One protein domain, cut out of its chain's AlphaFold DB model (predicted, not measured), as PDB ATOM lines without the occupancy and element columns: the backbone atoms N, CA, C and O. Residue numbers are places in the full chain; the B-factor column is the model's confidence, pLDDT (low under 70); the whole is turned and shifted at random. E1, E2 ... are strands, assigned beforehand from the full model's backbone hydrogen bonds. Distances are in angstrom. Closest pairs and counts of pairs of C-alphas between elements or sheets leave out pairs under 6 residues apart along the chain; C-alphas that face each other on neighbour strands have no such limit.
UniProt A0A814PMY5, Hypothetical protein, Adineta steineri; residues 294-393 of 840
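What this domain is: This is residues 294 to 393 of the 840 residues of the protein "Hypothetical protein" of Adineta steineri (UniProt A0A814PMY5). Two small lobes sit one after the other along the longest axis, each made of a three-stranded antiparallel sheet with a two-stranded hairpin near it. One lobe holds E6, E7 and E8 with the hairpin E9 and E10; the other holds E1, E2 and E3 with the hairpin E4 and E5, and a long stretch without named elements, residues 332 to 350, leads from one lobe to the other. The printed part has 100 residues, with ten named strands, E1 to E10 in order along the chain, and no named helix; the class is all strand, though only 42 residues are in named elements. The whole is compact, with a radius of gyration of the C-alphas of 13.7 A and spans of 42 by 31 by 26 A.

How they stand to each other: E6, residues 351 to 353, E7, residues 360 to 365, and E8, residues 368 to 373, form a meander, each strand the antiparallel neighbour of the one before. E7 is the inner strand. E6 and E7 are a hairpin at 153 degrees, with N 352 and O 362 within hydrogen-bond range at 2.8 A. E7 and E8 are a hairpin at 144 degrees, with N 363 and O 370 at 2.8 A. E9, residues 378 to 381, and E10, residues 386 to 389, are an antiparallel hairpin, with N 379 and O 388 at 2.9 A. The closest C-alphas of E7 and E9 are those of Tyr 361 and Tyr 380, 6.5 A apart. E1, residues 294 to 297, E2, residues 304 to 309, and E3, residues 315 to 317, form the other meander. In its hairpins, N 296 and O 306 of E1 and E2 are 2.9 A apart, and N 316 and O 305 of E3 and E2 are 2.8 A apart. E4, residues 323 to 325, and E5, residues 329 to 331, are an antiparallel hairpin with N 323 and O 331 at 2.8 A. The closest C-alphas of E2 and E4 are those of Ala 304 and Tyr 324, 6.5 A apart. E3 and E4 are only just apart, at 8.2 A. Among the pairs that are apart are E2 and E7, and E5 and E6.

Where its parts are: E8 measures 16.1 A from first to last C-alpha, E7 15.2 A and E2 16.5 A. E1 begins at C-alpha 294 (-11.792, 126.395, 20.217), E6 at C-alpha 351 (6.681, 110.504, 25.940), and E10 ends at C-alpha 389 (1.828, 95.019, 19.951).

The domain as a whole: The C-alphas of Gly 310 and Leu 376 are the two farthest apart, 43.7 A. The printed part has no cut. The link from E5 to E6, 19 residues, is long. The mean pLDDT of the printed part is 83.7, and residues 320 to 321 are under 70.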
ATOM      1  N   LYS A 294     -12.941 126.323  21.139       79.56
ATOM      2  CA  LYS A 294     -11.792 126.395  20.217       79.56
ATOM      3  C   LYS A 294     -10.730 125.318  20.470       79.56
ATOM      4  O   LYS A 294     -10.527 124.885  21.601       79.56
ATOM      5  N   HIS A 295     -10.014 124.951  19.406       81.88
ATOM      6  CA  HIS A 295      -8.819 124.110  19.469       81.88
ATOM      7  C   HIS A 295      -7.543 124.914  19.783       81.88
ATOM      8  O   HIS A 295      -7.327 126.001  19.237       81.88
ATOM      9  N   PHE A 296      -6.685 124.350  20.628       82.62
ATOM     10  CA  PHE A 296      -5.380 124.878  21.030       82.62
ATOM     11  C   PHE A 296      -4.316 123.781  20.875       82.62
ATOM     12  O   PHE A 296      -4.614 122.612  21.101       82.62
ATOM     13  N   ALA A 297      -3.084 124.131  20.504       84.94
ATOM     14  CA  ALA A 297      -1.979 123.165  20.467       84.94
ATOM     15  C   ALA A 297      -1.593 122.725  21.891       84.94
ATOM     16  O   ALA A 297      -1.632 123.552  22.805       84.94
ATOM     17  N   ASP A 298      -1.188 121.464  22.076       86.69
ATOM     18  CA  ASP A 298      -0.529 121.035  23.319       86.69
ATOM     19  C   ASP A 298       0.835 121.766  23.445       86.69
ATOM     20  O   ASP A 298       1.576 121.873  22.461       86.69
ATOM     21  N   PRO A 299       1.180 122.333  24.619       84.25
ATOM     22  CA  PRO A 299       2.418 123.097  24.809       84.25
ATOM     23  C   PRO A 299       3.718 122.263  24.759       84.25
ATOM     24  O   PRO A 299       4.808 122.846  24.717       84.25
ATOM     25  N   TYR A 300       3.619 120.931  24.759       86.19
ATOM     26  CA  TYR A 300       4.729 119.975  24.835       86.19
ATOM     27  C   TYR A 300       4.689 118.897  23.737       86.19
ATOM     28  O   TYR A 300       5.750 118.479  23.264       86.19
ATOM     29  N   ASP A 301       3.500 118.447  23.318       87.25
ATOM     30  CA  ASP A 301       3.301 117.378  22.332       87.25
ATOM     31  C   ASP A 301       2.726 117.878  20.993       87.25
ATOM     32  O   ASP A 301       1.520 118.009  20.826       87.25
ATOM     33  N   CYS A 302       3.574 118.038  19.974       87.81
ATOM     34  CA  CYS A 302       3.130 118.426  18.630       87.81
ATOM     35  C   CYS A 302       2.133 117.463  17.962       87.81
ATOM     36  O   CYS A 302       1.469 117.868  17.010       87.81
ATOM     37  N   SER A 303       2.001 116.217  18.435       84.81
ATOM     38  CA  SER A 303       0.993 115.264  17.945       84.81
ATOM     39  C   SER A 303      -0.380 115.413  18.620       84.81
ATOM     40  O   SER A 303      -1.325 114.719  18.238       84.81
ATOM     41  N   ALA A 304      -0.510 116.314  19.599       85.31
ATOM     42  CA  ALA A 304      -1.708 116.514  20.405       85.31
ATOM     43  C   ALA A 304      -2.258 117.947  20.335       85.31
ATOM     44  O   ALA A 304      -1.560 118.921  20.042       85.31
ATOM     45  N   TYR A 305      -3.555 118.069  20.608       85.94
ATOM     46  CA  TYR A 305      -4.258 119.340  20.691       85.94
ATOM     47  C   TYR A 305      -5.436 119.246  21.660       85.94
ATOM     48  O   TYR A 305      -6.046 118.197  21.848       85.94
ATOM     49  N   HIS A 306      -5.788 120.373  22.253       84.44
ATOM     50  CA  HIS A 306      -6.839 120.506  23.250       84.44
ATOM     51  C   HIS A 306      -8.070 121.143  22.620       84.44
ATOM     52  O   HIS A 306      -7.965 122.161  21.933       84.44
ATOM     53  N   TYR A 307      -9.246 120.570  22.850       83.88
ATOM     54  CA  TYR A 307     -10.523 121.178  22.501       83.88
ATOM     55  C   TYR A 307     -11.165 121.773  23.751       83.88
ATOM     56  O   TYR A 307     -11.806 121.071  24.532       83.88
ATOM     57  N   CYS A 308     -11.004 123.084  23.919       82.88
ATOM     58  CA  CYS A 308     -11.700 123.828  24.953       82.88
ATOM     59  C   CYS A 308     -13.155 124.054  24.546       82.88
ATOM     60  O   CYS A 308     -13.418 124.573  23.457       82.88
ATOM     61  N   ASN A 309     -14.089 123.733  25.439       80.25
ATOM     62  CA  ASN A 309     -15.496 124.094  25.297       80.25
ATOM     63  C   ASN A 309     -16.079 124.504  26.655       80.25
ATOM     64  O   ASN A 309     -16.103 123.706  27.589       80.25
ATOM     65  N   GLY A 310     -16.533 125.754  26.784       72.88
ATOM     66  CA  GLY A 310     -17.178 126.247  28.010       72.88
ATOM     67  C   GLY A 310     -16.283 126.253  29.259       72.88
ATOM     68  O   GLY A 310     -16.803 126.237  30.369       72.88
ATOM     69  N   GLY A 311     -14.954 126.260  29.092       73.44
ATOM     70  CA  GLY A 311     -13.980 126.134  30.186       73.44
ATOM     71  C   GLY A 311     -13.551 124.695  30.510       73.44
ATOM     72  O   GLY A 311     -12.686 124.507  31.358       73.44
ATOM     73  N   VAL A 312     -14.102 123.682  29.830       79.38
ATOM     74  CA  VAL A 312     -13.670 122.280  29.954       79.38
ATOM     75  C   VAL A 312     -12.630 121.960  28.879       79.38
ATOM     76  O   VAL A 312     -12.881 122.209  27.698       79.38
ATOM     77  N   ASP A 313     -11.491 121.393  29.284       80.44
ATOM     78  CA  ASP A 313     -10.479 120.821  28.389       80.44
ATOM     79  C   ASP A 313     -10.870 119.395  27.965       80.44
ATOM     80  O   ASP A 313     -11.327 118.582  28.775       80.44
ATOM     81  N   LYS A 314     -10.651 119.076  26.691       83.25
ATOM     82  CA  LYS A 314     -10.647 117.712  26.170       83.25
ATOM     83  C   LYS A 314      -9.412 117.527  25.276       83.25
ATOM     84  O   LYS A 314      -9.423 118.040  24.154       83.25
ATOM     85  N   PRO A 315      -8.385 116.774  25.710       78.31
ATOM     86  CA  PRO A 315      -7.259 116.444  24.850       78.31
ATOM     87  C   PRO A 315      -7.685 115.493  23.725       78.31
ATOM     88  O   PRO A 315      -8.494 114.580  23.916       78.31
ATOM     89  N   SER A 316      -7.095 115.717  22.559       79.50
ATOM     90  CA  SER A 316      -7.233 114.967  21.315       79.50
ATOM     91  C   SER A 316      -5.858 114.847  20.647       79.50
ATOM     92  O   SER A 316      -4.905 115.533  21.014       79.50
ATOM     93  N   PHE A 317      -5.746 113.976  19.651       78.50
ATOM     94  CA  PHE A 317      -4.511 113.743  18.903       78.50
ATOM     95  C   PHE A 317      -4.753 113.822  17.396       78.50
ATOM     96  O   PHE A 317      -5.879 113.659  16.922       78.50
ATOM     97  N   CYS A 318      -3.688 114.111  16.657       78.12
ATOM     98  CA  CYS A 318      -3.658 113.992  15.207       78.12
ATOM     99  C   CYS A 318      -3.421 112.538  14.775       78.12
ATOM    100  O   CYS A 318      -2.882 111.732  15.538       78.12
ATOM    101  N   ASP A 319      -3.791 112.214  13.533       72.38
ATOM    102  CA  ASP A 319      -3.488 110.910  12.939       72.38
ATOM    103  C   ASP A 319      -1.978 110.630  12.913       72.38
ATOM    104  O   ASP A 319      -1.141 111.537  12.862       72.38
ATOM    105  N   ALA A 320      -1.621 109.347  12.979       66.00
ATOM    106  CA  ALA A 320      -0.258 108.916  13.266       66.00
ATOM    107  C   ALA A 320       0.772 109.438  12.240       66.00
ATOM    108  O   ALA A 320       0.768 109.059  11.070       66.00
ATOM    109  N   GLY A 321       1.686 110.291  12.716       69.12
ATOM    110  CA  GLY A 321       2.715 110.948  11.902       69.12
ATOM    111  C   GLY A 321       2.427 112.415  11.554       69.12
ATOM    112  O   GLY A 321       3.311 113.070  11.004       69.12
ATOM    113  N   LEU A 322       1.251 112.955  11.897       80.44
ATOM    114  CA  LEU A 322       0.901 114.370  11.713       80.44
ATOM    115  C   LEU A 322       1.110 115.200  12.993       80.44
ATOM    116  O   LEU A 322       1.004 114.694  14.112       80.44
ATOM    117  N   PHE A 323       1.372 116.495  12.812       85.69
ATOM    118  CA  PHE A 323       1.474 117.512  13.860       85.69
ATOM    119  C   PHE A 323       0.319 118.518  13.772       85.69
ATOM    120  O   PHE A 323      -0.186 118.802  12.687       85.69
ATOM    121  N   TYR A 324      -0.091 119.088  14.904       85.00
ATOM    122  CA  TYR A 324      -1.173 120.071  14.949       85.00
ATOM    123  C   TYR A 324      -0.691 121.495  14.617       85.00
ATOM    124  O   TYR A 324       0.096 122.086  15.356       85.00
ATOM    125  N   ASP A 325      -1.233 122.081  13.548       85.94
ATOM    126  CA  ASP A 325      -1.130 123.505  13.227       85.94
ATOM    127  C   ASP A 325      -2.415 124.275  13.590       85.94
ATOM    128  O   ASP A 325      -3.546 123.870  13.312       85.94
ATOM    129  N   LYS A 326      -2.227 125.475  14.144       81.81
ATOM    130  CA  LYS A 326      -3.296 126.360  14.632       81.81
ATOM    131  C   LYS A 326      -4.187 126.941  13.521       81.81
ATOM    132  O   LYS A 326      -5.266 127.450  13.829       81.81
ATOM    133  N   LYS A 327      -3.741 126.934  12.257       79.75
ATOM    134  CA  LYS A 327      -4.459 127.521  11.111       79.75
ATOM    135  C   LYS A 327      -5.071 126.465  10.182       79.75
ATOM    136  O   LYS A 327      -6.135 126.726   9.628       79.75
ATOM    137  N   HIS A 328      -4.432 125.308  10.020       77.31
ATOM    138  CA  HIS A 328      -4.820 124.273   9.051       77.31
ATOM    139  C   HIS A 328      -5.091 122.892   9.686       77.31
ATOM    140  O   HIS A 328      -5.289 121.921   8.957       77.31
ATOM    141  N   GLY A 329      -5.109 122.781  11.020       81.94
ATOM    142  CA  GLY A 329      -5.373 121.525  11.728       81.94
ATOM    143  C   GLY A 329      -4.186 120.562  11.682       81.94
ATOM    144  O   GLY A 329      -3.034 120.985  11.687       81.94
ATOM    145  N   CYS A 330      -4.452 119.257  11.657       83.12
ATOM    146  CA  CYS A 330      -3.403 118.242  11.576       83.12
ATOM    147  C   CYS A 330      -2.731 118.252  10.194       83.12
ATOM    148  O   CYS A 330      -3.394 118.072   9.177       83.12
ATOM    149  N   GLN A 331      -1.418 118.472  10.166       84.12
ATOM    150  CA  GLN A 331      -0.595 118.640   8.966       84.12
ATOM    151  C   GLN A 331       0.732 117.882   9.101       84.12
ATOM    152  O   GLN A 331       1.080 117.378  10.168       84.12
ATOM    153  N   TRP A 332       1.497 117.770   8.017       79.69
ATOM    154  CA  TRP A 332       2.770 117.047   8.044       79.69
ATOM    155  C   TRP A 332       3.833 117.802   8.863       79.69
ATOM    156  O   TRP A 332       3.917 119.022   8.745       79.69
ATOM    157  N   PRO A 333       4.720 117.123   9.616       80.50
ATOM    158  CA  PRO A 333       5.737 117.778  10.451       80.50
ATOM    159  C   PRO A 333       6.632 118.782   9.705       80.50
ATOM    160  O   PRO A 333       6.988 119.821  10.253       80.50
ATOM    161  N   LYS A 334       6.938 118.509   8.428       80.25
ATOM    162  CA  LYS A 334       7.655 119.418   7.510       80.25
ATOM    163  C   LYS A 334       6.927 120.748   7.244       80.25
ATOM    164  O   LYS A 334       7.580 121.758   7.009       80.25
ATOM    165  N   ASP A 335       5.596 120.738   7.306       81.50
ATOM    166  CA  ASP A 335       4.708 121.872   7.032       81.50
ATOM    167  C   ASP A 335       4.292 122.584   8.342       81.50
ATOM    168  O   ASP A 335       3.762 123.695   8.315       81.50
ATOM    169  N   VAL A 336       4.626 121.993   9.503       83.81
ATOM    170  CA  VAL A 336       4.517 122.580  10.854       83.81
ATOM    171  C   VAL A 336       5.911 122.768  11.505       83.81
ATOM    172  O   VAL A 336       6.106 122.400  12.665       83.81
ATOM    173  N   PRO A 337       6.914 123.376  10.827       75.12
ATOM    174  CA  PRO A 337       8.304 123.432  11.312       75.12
ATOM    175  C   PRO A 337       8.491 124.292  12.575       75.12
ATOM    176  O   PRO A 337       9.561 124.301  13.182       75.12
ATOM    177  N   HIS A 338       7.456 125.040  12.965       77.88
ATOM    178  CA  HIS A 338       7.417 125.851  14.176       77.88
ATOM    179  C   HIS A 338       7.009 125.051  15.429       77.88
ATOM    180  O   HIS A 338       7.146 125.567  16.540       77.88
ATOM    181  N   CYS A 339       6.518 123.814  15.275       81.06
ATOM    182  CA  CYS A 339       6.258 122.919  16.397       81.06
ATOM    183  C   CYS A 339       7.436 121.961  16.604       81.06
ATOM    184  O   CYS A 339       7.888 121.280  15.686       81.06
ATOM    185  N   GLN A 340       7.924 121.904  17.841       84.00
ATOM    186  CA  GLN A 340       8.915 120.938  18.307       84.00
ATOM    187  C   GLN A 340       8.464 120.419  19.670       84.00
ATOM    188  O   GLN A 340       8.017 121.217  20.501       84.00
ATOM    189  N   HIS A 341       8.600 119.110  19.902       88.38
ATOM    190  CA  HIS A 341       8.325 118.512  21.208       88.38
ATOM    191  C   HIS A 341       9.198 119.155  22.295       88.38
ATOM    192  O   HIS A 341      10.344 119.536  22.038       88.38
ATOM    193  N   LYS A 342       8.671 119.279  23.516       88.94
ATOM    194  CA  LYS A 342       9.373 119.921  24.642       88.94
ATOM    195  C   LYS A 342       9.140 119.152  25.928       88.94
ATOM    196  O   LYS A 342       8.031 118.710  26.199       88.94
ATOM    197  N   CYS A 343      10.173 119.045  26.758       87.88
ATOM    198  CA  CYS A 343       9.998 118.513  28.103       87.88
ATOM    199  C   CYS A 343       9.412 119.569  29.047       87.88
ATOM    200  O   CYS A 343       9.809 120.736  28.977       87.88
ATOM    201  N   PRO A 344       8.482 119.183  29.936       84.75
ATOM    202  CA  PRO A 344       7.849 120.119  30.850       84.75
ATOM    203  C   PRO A 344       8.824 120.562  31.962       84.75
ATOM    204  O   PRO A 344       9.577 119.729  32.481       84.75
ATOM    205  N   PRO A 345       8.809 121.845  32.388       78.31
ATOM    206  CA  PRO A 345       9.757 122.368  33.384       78.31
ATOM    207  C   PRO A 345       9.693 121.695  34.764       78.31
ATOM    208  O   PRO A 345      10.631 121.805  35.547       78.31
ATOM    209  N   ASN A 346       8.601 120.987  35.067       77.75
ATOM    210  CA  ASN A 346       8.409 120.228  36.305       77.75
ATOM    211  C   ASN A 346       9.207 118.903  36.357       77.75
ATOM    212  O   ASN A 346       9.118 118.183  37.348       77.75
ATOM    213  N   GLY A 347       9.944 118.547  35.296       72.94
ATOM    214  CA  GLY A 347      10.729 117.310  35.220       72.94
ATOM    215  C   GLY A 347       9.906 116.036  34.986       72.94
ATOM    216  O   GLY A 347      10.440 114.932  35.106       72.94
ATOM    217  N   GLN A 348       8.618 116.158  34.653       81.19
ATOM    218  CA  GLN A 348       7.732 115.025  34.389       81.19
ATOM    219  C   GLN A 348       8.187 114.226  33.158       81.19
ATOM    220  O   GLN A 348       8.450 114.776  32.087       81.19
ATOM    221  N   ARG A 349       8.234 112.895  33.302       80.31
ATOM    222  CA  ARG A 349       8.553 111.965  32.211       80.31
ATOM    223  C   ARG A 349       7.366 111.818  31.257       80.31
ATOM    224  O   ARG A 349       6.564 110.899  31.393       80.31
ATOM    225  N   LEU A 350       7.249 112.744  30.310       84.81
ATOM    226  CA  LEU A 350       6.375 112.600  29.145       84.81
ATOM    227  C   LEU A 350       7.062 111.795  28.033       84.81
ATOM    228  O   LEU A 350       8.292 111.672  28.005       84.81
ATOM    229  N   ARG A 351       6.246 111.247  27.125       88.94
ATOM    230  CA  ARG A 351       6.681 110.504  25.940       88.94
ATOM    231  C   ARG A 351       5.975 111.022  24.694       88.94
ATOM    232  O   ARG A 351       4.769 111.261  24.724       88.94
ATOM    233  N   PHE A 352       6.710 111.139  23.597       88.06
ATOM    234  CA  PHE A 352       6.248 111.728  22.342       88.06
ATOM    235  C   PHE A 352       6.586 110.833  21.151       88.06
ATOM    236  O   PHE A 352       7.515 110.030  21.206       88.06
ATOM    237  N   VAL A 353       5.831 110.965  20.064       86.44
ATOM    238  CA  VAL A 353       5.996 110.137  18.864       86.44
ATOM    239  C   VAL A 353       7.242 110.538  18.060       86.44
ATOM    240  O   VAL A 353       7.482 111.724  17.843       86.44
ATOM    241  N   ALA A 354       8.021 109.566  17.572       87.25
ATOM    242  CA  ALA A 354       8.995 109.835  16.515       87.25
ATOM    243  C   ALA A 354       8.269 109.910  15.162       87.25
ATOM    244  O   ALA A 354       7.484 109.031  14.808       87.25
ATOM    245  N   THR A 355       8.508 110.974  14.399       83.44
ATOM    246  CA  THR A 355       7.820 111.221  13.120       83.44
ATOM    247  C   THR A 355       8.369 110.395  11.963       83.44
ATOM    248  O   THR A 355       7.643 110.142  11.009       83.44
ATOM    249  N   HIS A 356       9.631 109.966  12.041       83.69
ATOM    250  CA  HIS A 356      10.279 109.194  10.983       83.69
ATOM    251  C   HIS A 356      10.017 107.684  11.111       83.69
ATOM    252  O   HIS A 356       9.829 107.025  10.098       83.69
ATOM    253  N   SER A 357       9.932 107.135  12.331       89.00
ATOM    254  CA  SER A 357       9.870 105.686  12.582       89.00
ATOM    255  C   SER A 357       8.750 105.298  13.551       89.00
ATOM    256  O   SER A 357       8.480 105.980  14.538       89.00
ATOM    257  N   CYS A 358       8.083 104.175  13.281       90.25
ATOM    258  CA  CYS A 358       6.949 103.697  14.070       90.25
ATOM    259  C   CYS A 358       7.356 102.946  15.357       90.25
ATOM    260  O   CYS A 358       6.543 102.830  16.277       90.25
ATOM    261  N   CYS A 359       8.599 102.458  15.457       91.50
ATOM    262  CA  CYS A 359       9.138 101.845  16.680       91.50
ATOM    263  C   CYS A 359       9.927 102.820  17.570       91.50
ATOM    264  O   CYS A 359      10.161 102.496  18.734       91.50
ATOM    265  N   HIS A 360      10.302 103.999  17.071       91.06
ATOM    266  CA  HIS A 360      10.994 105.023  17.857       91.06
ATOM    267  C   HIS A 360      10.013 105.970  18.565       91.06
ATOM    268  O   HIS A 360       8.879 106.195  18.125       91.06
ATOM    269  N   TYR A 361      10.453 106.525  19.691       91.56
ATOM    270  CA  TYR A 361       9.736 107.537  20.464       91.56
ATOM    271  C   TYR A 361      10.718 108.395  21.265       91.56
ATOM    272  O   TYR A 361      11.827 107.966  21.564       91.56
ATOM    273  N   TYR A 362      10.315 109.600  21.655       91.44
ATOM    274  CA  TYR A 362      11.102 110.438  22.559       91.44
ATOM    275  C   TYR A 362      10.583 110.301  23.992       91.44
ATOM    276  O   TYR A 362       9.377 110.369  24.211       91.44
ATOM    277  N   GLU A 363      11.469 110.166  24.978       91.88
ATOM    278  CA  GLU A 363      11.148 110.239  26.409       91.88
ATOM    279  C   GLU A 363      11.881 111.417  27.067       91.88
ATOM    280  O   GLU A 363      13.054 111.676  26.791       91.88
ATOM    281  N   CYS A 364      11.200 112.123  27.971       88.62
ATOM    282  CA  CYS A 364      11.824 113.146  28.805       88.62
ATOM    283  C   CYS A 364      12.658 112.524  29.925       88.62
ATOM    284  O   CYS A 364      12.127 112.046  30.929       88.62
ATOM    285  N   ILE A 365      13.980 112.591  29.778       86.31
ATOM    286  CA  ILE A 365      14.955 112.089  30.746       86.31
ATOM    287  C   ILE A 365      15.788 113.277  31.236       86.31
ATOM    288  O   ILE A 365      16.557 113.874  30.486       86.31
ATOM    289  N   ASN A 366      15.628 113.616  32.518       83.56
ATOM    290  CA  ASN A 366      16.287 114.741  33.195       83.56
ATOM    291  C   ASN A 366      16.049 116.102  32.500       83.56
ATOM    292  O   ASN A 366      16.970 116.898  32.360       83.56
ATOM    293  N   GLY A 367      14.821 116.353  32.029       81.62
ATOM    294  CA  GLY A 367      14.446 117.598  31.342       81.62
ATOM    295  C   GLY A 367      14.852 117.679  29.865       81.62
ATOM    296  O   GLY A 367      14.474 118.633  29.191       81.62
ATOM    297  N   HIS A 368      15.556 116.676  29.335       85.94
ATOM    298  CA  HIS A 368      15.923 116.594  27.922       85.94
ATOM    299  C   HIS A 368      15.125 115.503  27.206       85.94
ATOM    300  O   HIS A 368      14.900 114.425  27.762       85.94
ATOM    301  N   LEU A 369      14.748 115.757  25.951       88.38
ATOM    302  CA  LEU A 369      14.269 114.704  25.060       88.38
ATOM    303  C   LEU A 369      15.418 113.738  24.770       88.38
ATOM    304  O   LEU A 369      16.496 114.159  24.347       88.38
ATOM    305  N   LYS A 370      15.174 112.444  24.961       90.50
ATOM    306  CA  LYS A 370      16.029 111.375  24.449       90.50
ATOM    307  C   LYS A 370      15.201 110.450  23.583       90.50
ATOM    308  O   LYS A 370      14.132 110.015  23.999       90.50
ATOM    309  N   GLU A 371      15.705 110.147  22.398       92.19
ATOM    310  CA  GLU A 371      15.139 109.095  21.566       92.19
ATOM    311  C   GLU A 371      15.327 107.733  22.241       92.19
ATOM    312  O   GLU A 371      16.355 107.471  22.873       92.19
ATOM    313  N   GLN A 372      14.303 106.896  22.152       89.81
ATOM    314  CA  GLN A 372      14.181 105.564  22.718       89.81
ATOM    315  C   GLN A 372      13.524 104.652  21.676       89.81
ATOM    316  O   GLN A 372      12.717 105.094  20.859       89.81
ATOM    317  N   VAL A 373      13.841 103.361  21.734       91.25
ATOM    318  CA  VAL A 373      13.262 102.343  20.849       91.25
ATOM    319  C   VAL A 373      12.247 101.520  21.637       91.25
ATOM    320  O   VAL A 373      12.470 101.192  22.808       91.25
ATOM    321  N   CYS A 374      11.110 101.189  21.031       90.44
ATOM    322  CA  CYS A 374      10.189 100.213  21.599       90.44
ATOM    323  C   CYS A 374      10.839  98.820  21.665       90.44
ATOM    324  O   CYS A 374      11.677  98.494  20.824       90.44
ATOM    325  N   PRO A 375      10.438  97.954  22.617       87.06
ATOM    326  CA  PRO A 375      10.872  96.561  22.618       87.06
ATOM    327  C   PRO A 375      10.535  95.861  21.295       87.06
ATOM    328  O   PRO A 375       9.557  96.209  20.632       87.06
ATOM    329  N   LEU A 376      11.321  94.846  20.942       79.25
ATOM    330  CA  LEU A 376      11.156  94.066  19.715       79.25
ATOM    331  C   LEU A 376       9.692  93.590  19.536       79.25
ATOM    332  O   LEU A 376       9.054  93.140  20.487       79.25
ATOM    333  N   HIS A 377       9.163  93.724  18.314       80.50
ATOM    334  CA  HIS A 377       7.754  93.478  17.931       80.50
ATOM    335  C   HIS A 377       6.707  94.441  18.516       80.50
ATOM    336  O   HIS A 377       5.511  94.248  18.294       80.50
ATOM    337  N   LYS A 378       7.114  95.495  19.227       89.38
ATOM    338  CA  LYS A 378       6.205  96.565  19.653       89.38
ATOM    339  C   LYS A 378       6.349  97.803  18.776       89.38
ATOM    340  O   LYS A 378       7.360  97.983  18.103       89.38
ATOM    341  N   LEU A 379       5.330  98.651  18.754       90.62
ATOM    342  CA  LEU A 379       5.323  99.921  18.025       90.62
ATOM    343  C   LEU A 379       4.754 101.016  18.934       90.62
ATOM    344  O   LEU A 379       3.967 100.732  19.838       90.62
ATOM    345  N   TYR A 380       5.177 102.262  18.733       90.81
ATOM    346  CA  TYR A 380       4.775 103.360  19.606       90.81
ATOM    347  C   TYR A 380       3.393 103.895  19.217       90.81
ATOM    348  O   TYR A 380       3.202 104.397  18.102       90.81
ATOM    349  N   SER A 381       2.439 103.812  20.143       84.31
ATOM    350  CA  SER A 381       1.090 104.346  19.977       84.31
ATOM    351  C   SER A 381       1.006 105.796  20.451       84.31
ATOM    352  O   SER A 381       1.348 106.131  21.587       84.31
ATOM    353  N   VAL A 382       0.494 106.662  19.571       79.69
ATOM    354  CA  VAL A 382       0.228 108.081  19.864       79.69
ATOM    355  C   VAL A 382      -0.901 108.235  20.891       79.69
ATOM    356  O   VAL A 382      -0.893 109.195  21.659       79.69
ATOM    357  N   GLU A 383      -1.827 107.271  20.941       75.75
ATOM    358  CA  GLU A 383      -2.998 107.260  21.824       75.75
ATOM    359  C   GLU A 383      -2.653 106.789  23.248       75.75
ATOM    360  O   GLU A 383      -3.032 107.450  24.214       75.75
ATOM    361  N   THR A 384      -1.896 105.692  23.404       81.19
ATOM    362  CA  THR A 384      -1.520 105.165  24.739       81.19
ATOM    363  C   THR A 384      -0.257 105.807  25.324       81.19
ATOM    364  O   THR A 384       0.037 105.598  26.502       81.19
ATOM    365  N   LYS A 385       0.518 106.550  24.515       80.31
ATOM    366  CA  LYS A 385       1.900 106.998  24.807       80.31
ATOM    367  C   LYS A 385       2.824 105.852  25.259       80.31
ATOM    368  O   LYS A 385       3.712 106.012  26.103       80.31
ATOM    369  N   SER A 386       2.589 104.664  24.707       87.94
ATOM    370  CA  SER A 386       3.202 103.403  25.117       87.94
ATOM    371  C   SER A 386       3.506 102.513  23.904       87.94
ATOM    372  O   SER A 386       3.029 102.738  22.789       87.94
ATOM    373  N   CYS A 387       4.374 101.524  24.121       90.19
ATOM    374  CA  CYS A 387       4.771 100.540  23.124       90.19
ATOM    375  C   CYS A 387       3.811  99.342  23.169       90.19
ATOM    376  O   CYS A 387       3.945  98.457  24.026       90.19
ATOM    377  N   GLU A 388       2.866  99.295  22.233       89.75
ATOM    378  CA  GLU A 388       1.871  98.221  22.109       89.75
ATOM    379  C   GLU A 388       2.303  97.165  21.077       89.75
ATOM    380  O   GLU A 388       3.293  97.354  20.372       89.75
ATOM    381  N   ASN A 389       1.592  96.034  20.993       85.19
ATOM    382  CA  ASN A 389       1.828  95.019  19.951       85.19
ATOM    383  C   ASN A 389       1.680  95.659  18.554       85.19
ATOM    384  O   ASN A 389       0.716  96.385  18.313       85.19
ATOM    385  N   PHE A 390       2.604  95.371  17.631       85.44
ATOM    386  CA  PHE A 390       2.576  95.896  16.264       85.44
ATOM    387  C   PHE A 390       1.220  95.728  15.549       85.44
ATOM    388  O   PHE A 390       0.840  96.599  14.772       85.44
ATOM    389  N   GLN A 391       0.470  94.664  15.852       84.50
ATOM    390  CA  GLN A 391      -0.836  94.358  15.247       84.50
ATOM    391  C   GLN A 391      -1.969  95.325  15.646       84.50
ATOM    392  O   GLN A 391      -3.021  95.316  15.014       84.50
ATOM    393  N   VAL A 392      -1.789  96.141  16.695       82.69
ATOM    394  CA  VAL A 392      -2.810  97.093  17.187       82.69
ATOM    395  C   VAL A 392      -2.385  98.562  17.078       82.69
ATOM    396  O   VAL A 392      -3.098  99.442  17.554       82.69
ATOM    397  N   VAL A 393      -1.233  98.855  16.463       83.88
ATOM    398  CA  VAL A 393      -0.698 100.222  16.351       83.88
ATOM    399  C   VAL A 393      -0.845 100.747  14.933       83.88
ATOM    400  O   VAL A 393      -0.222 100.244  14.001       83.88
TER     401      VAL A 393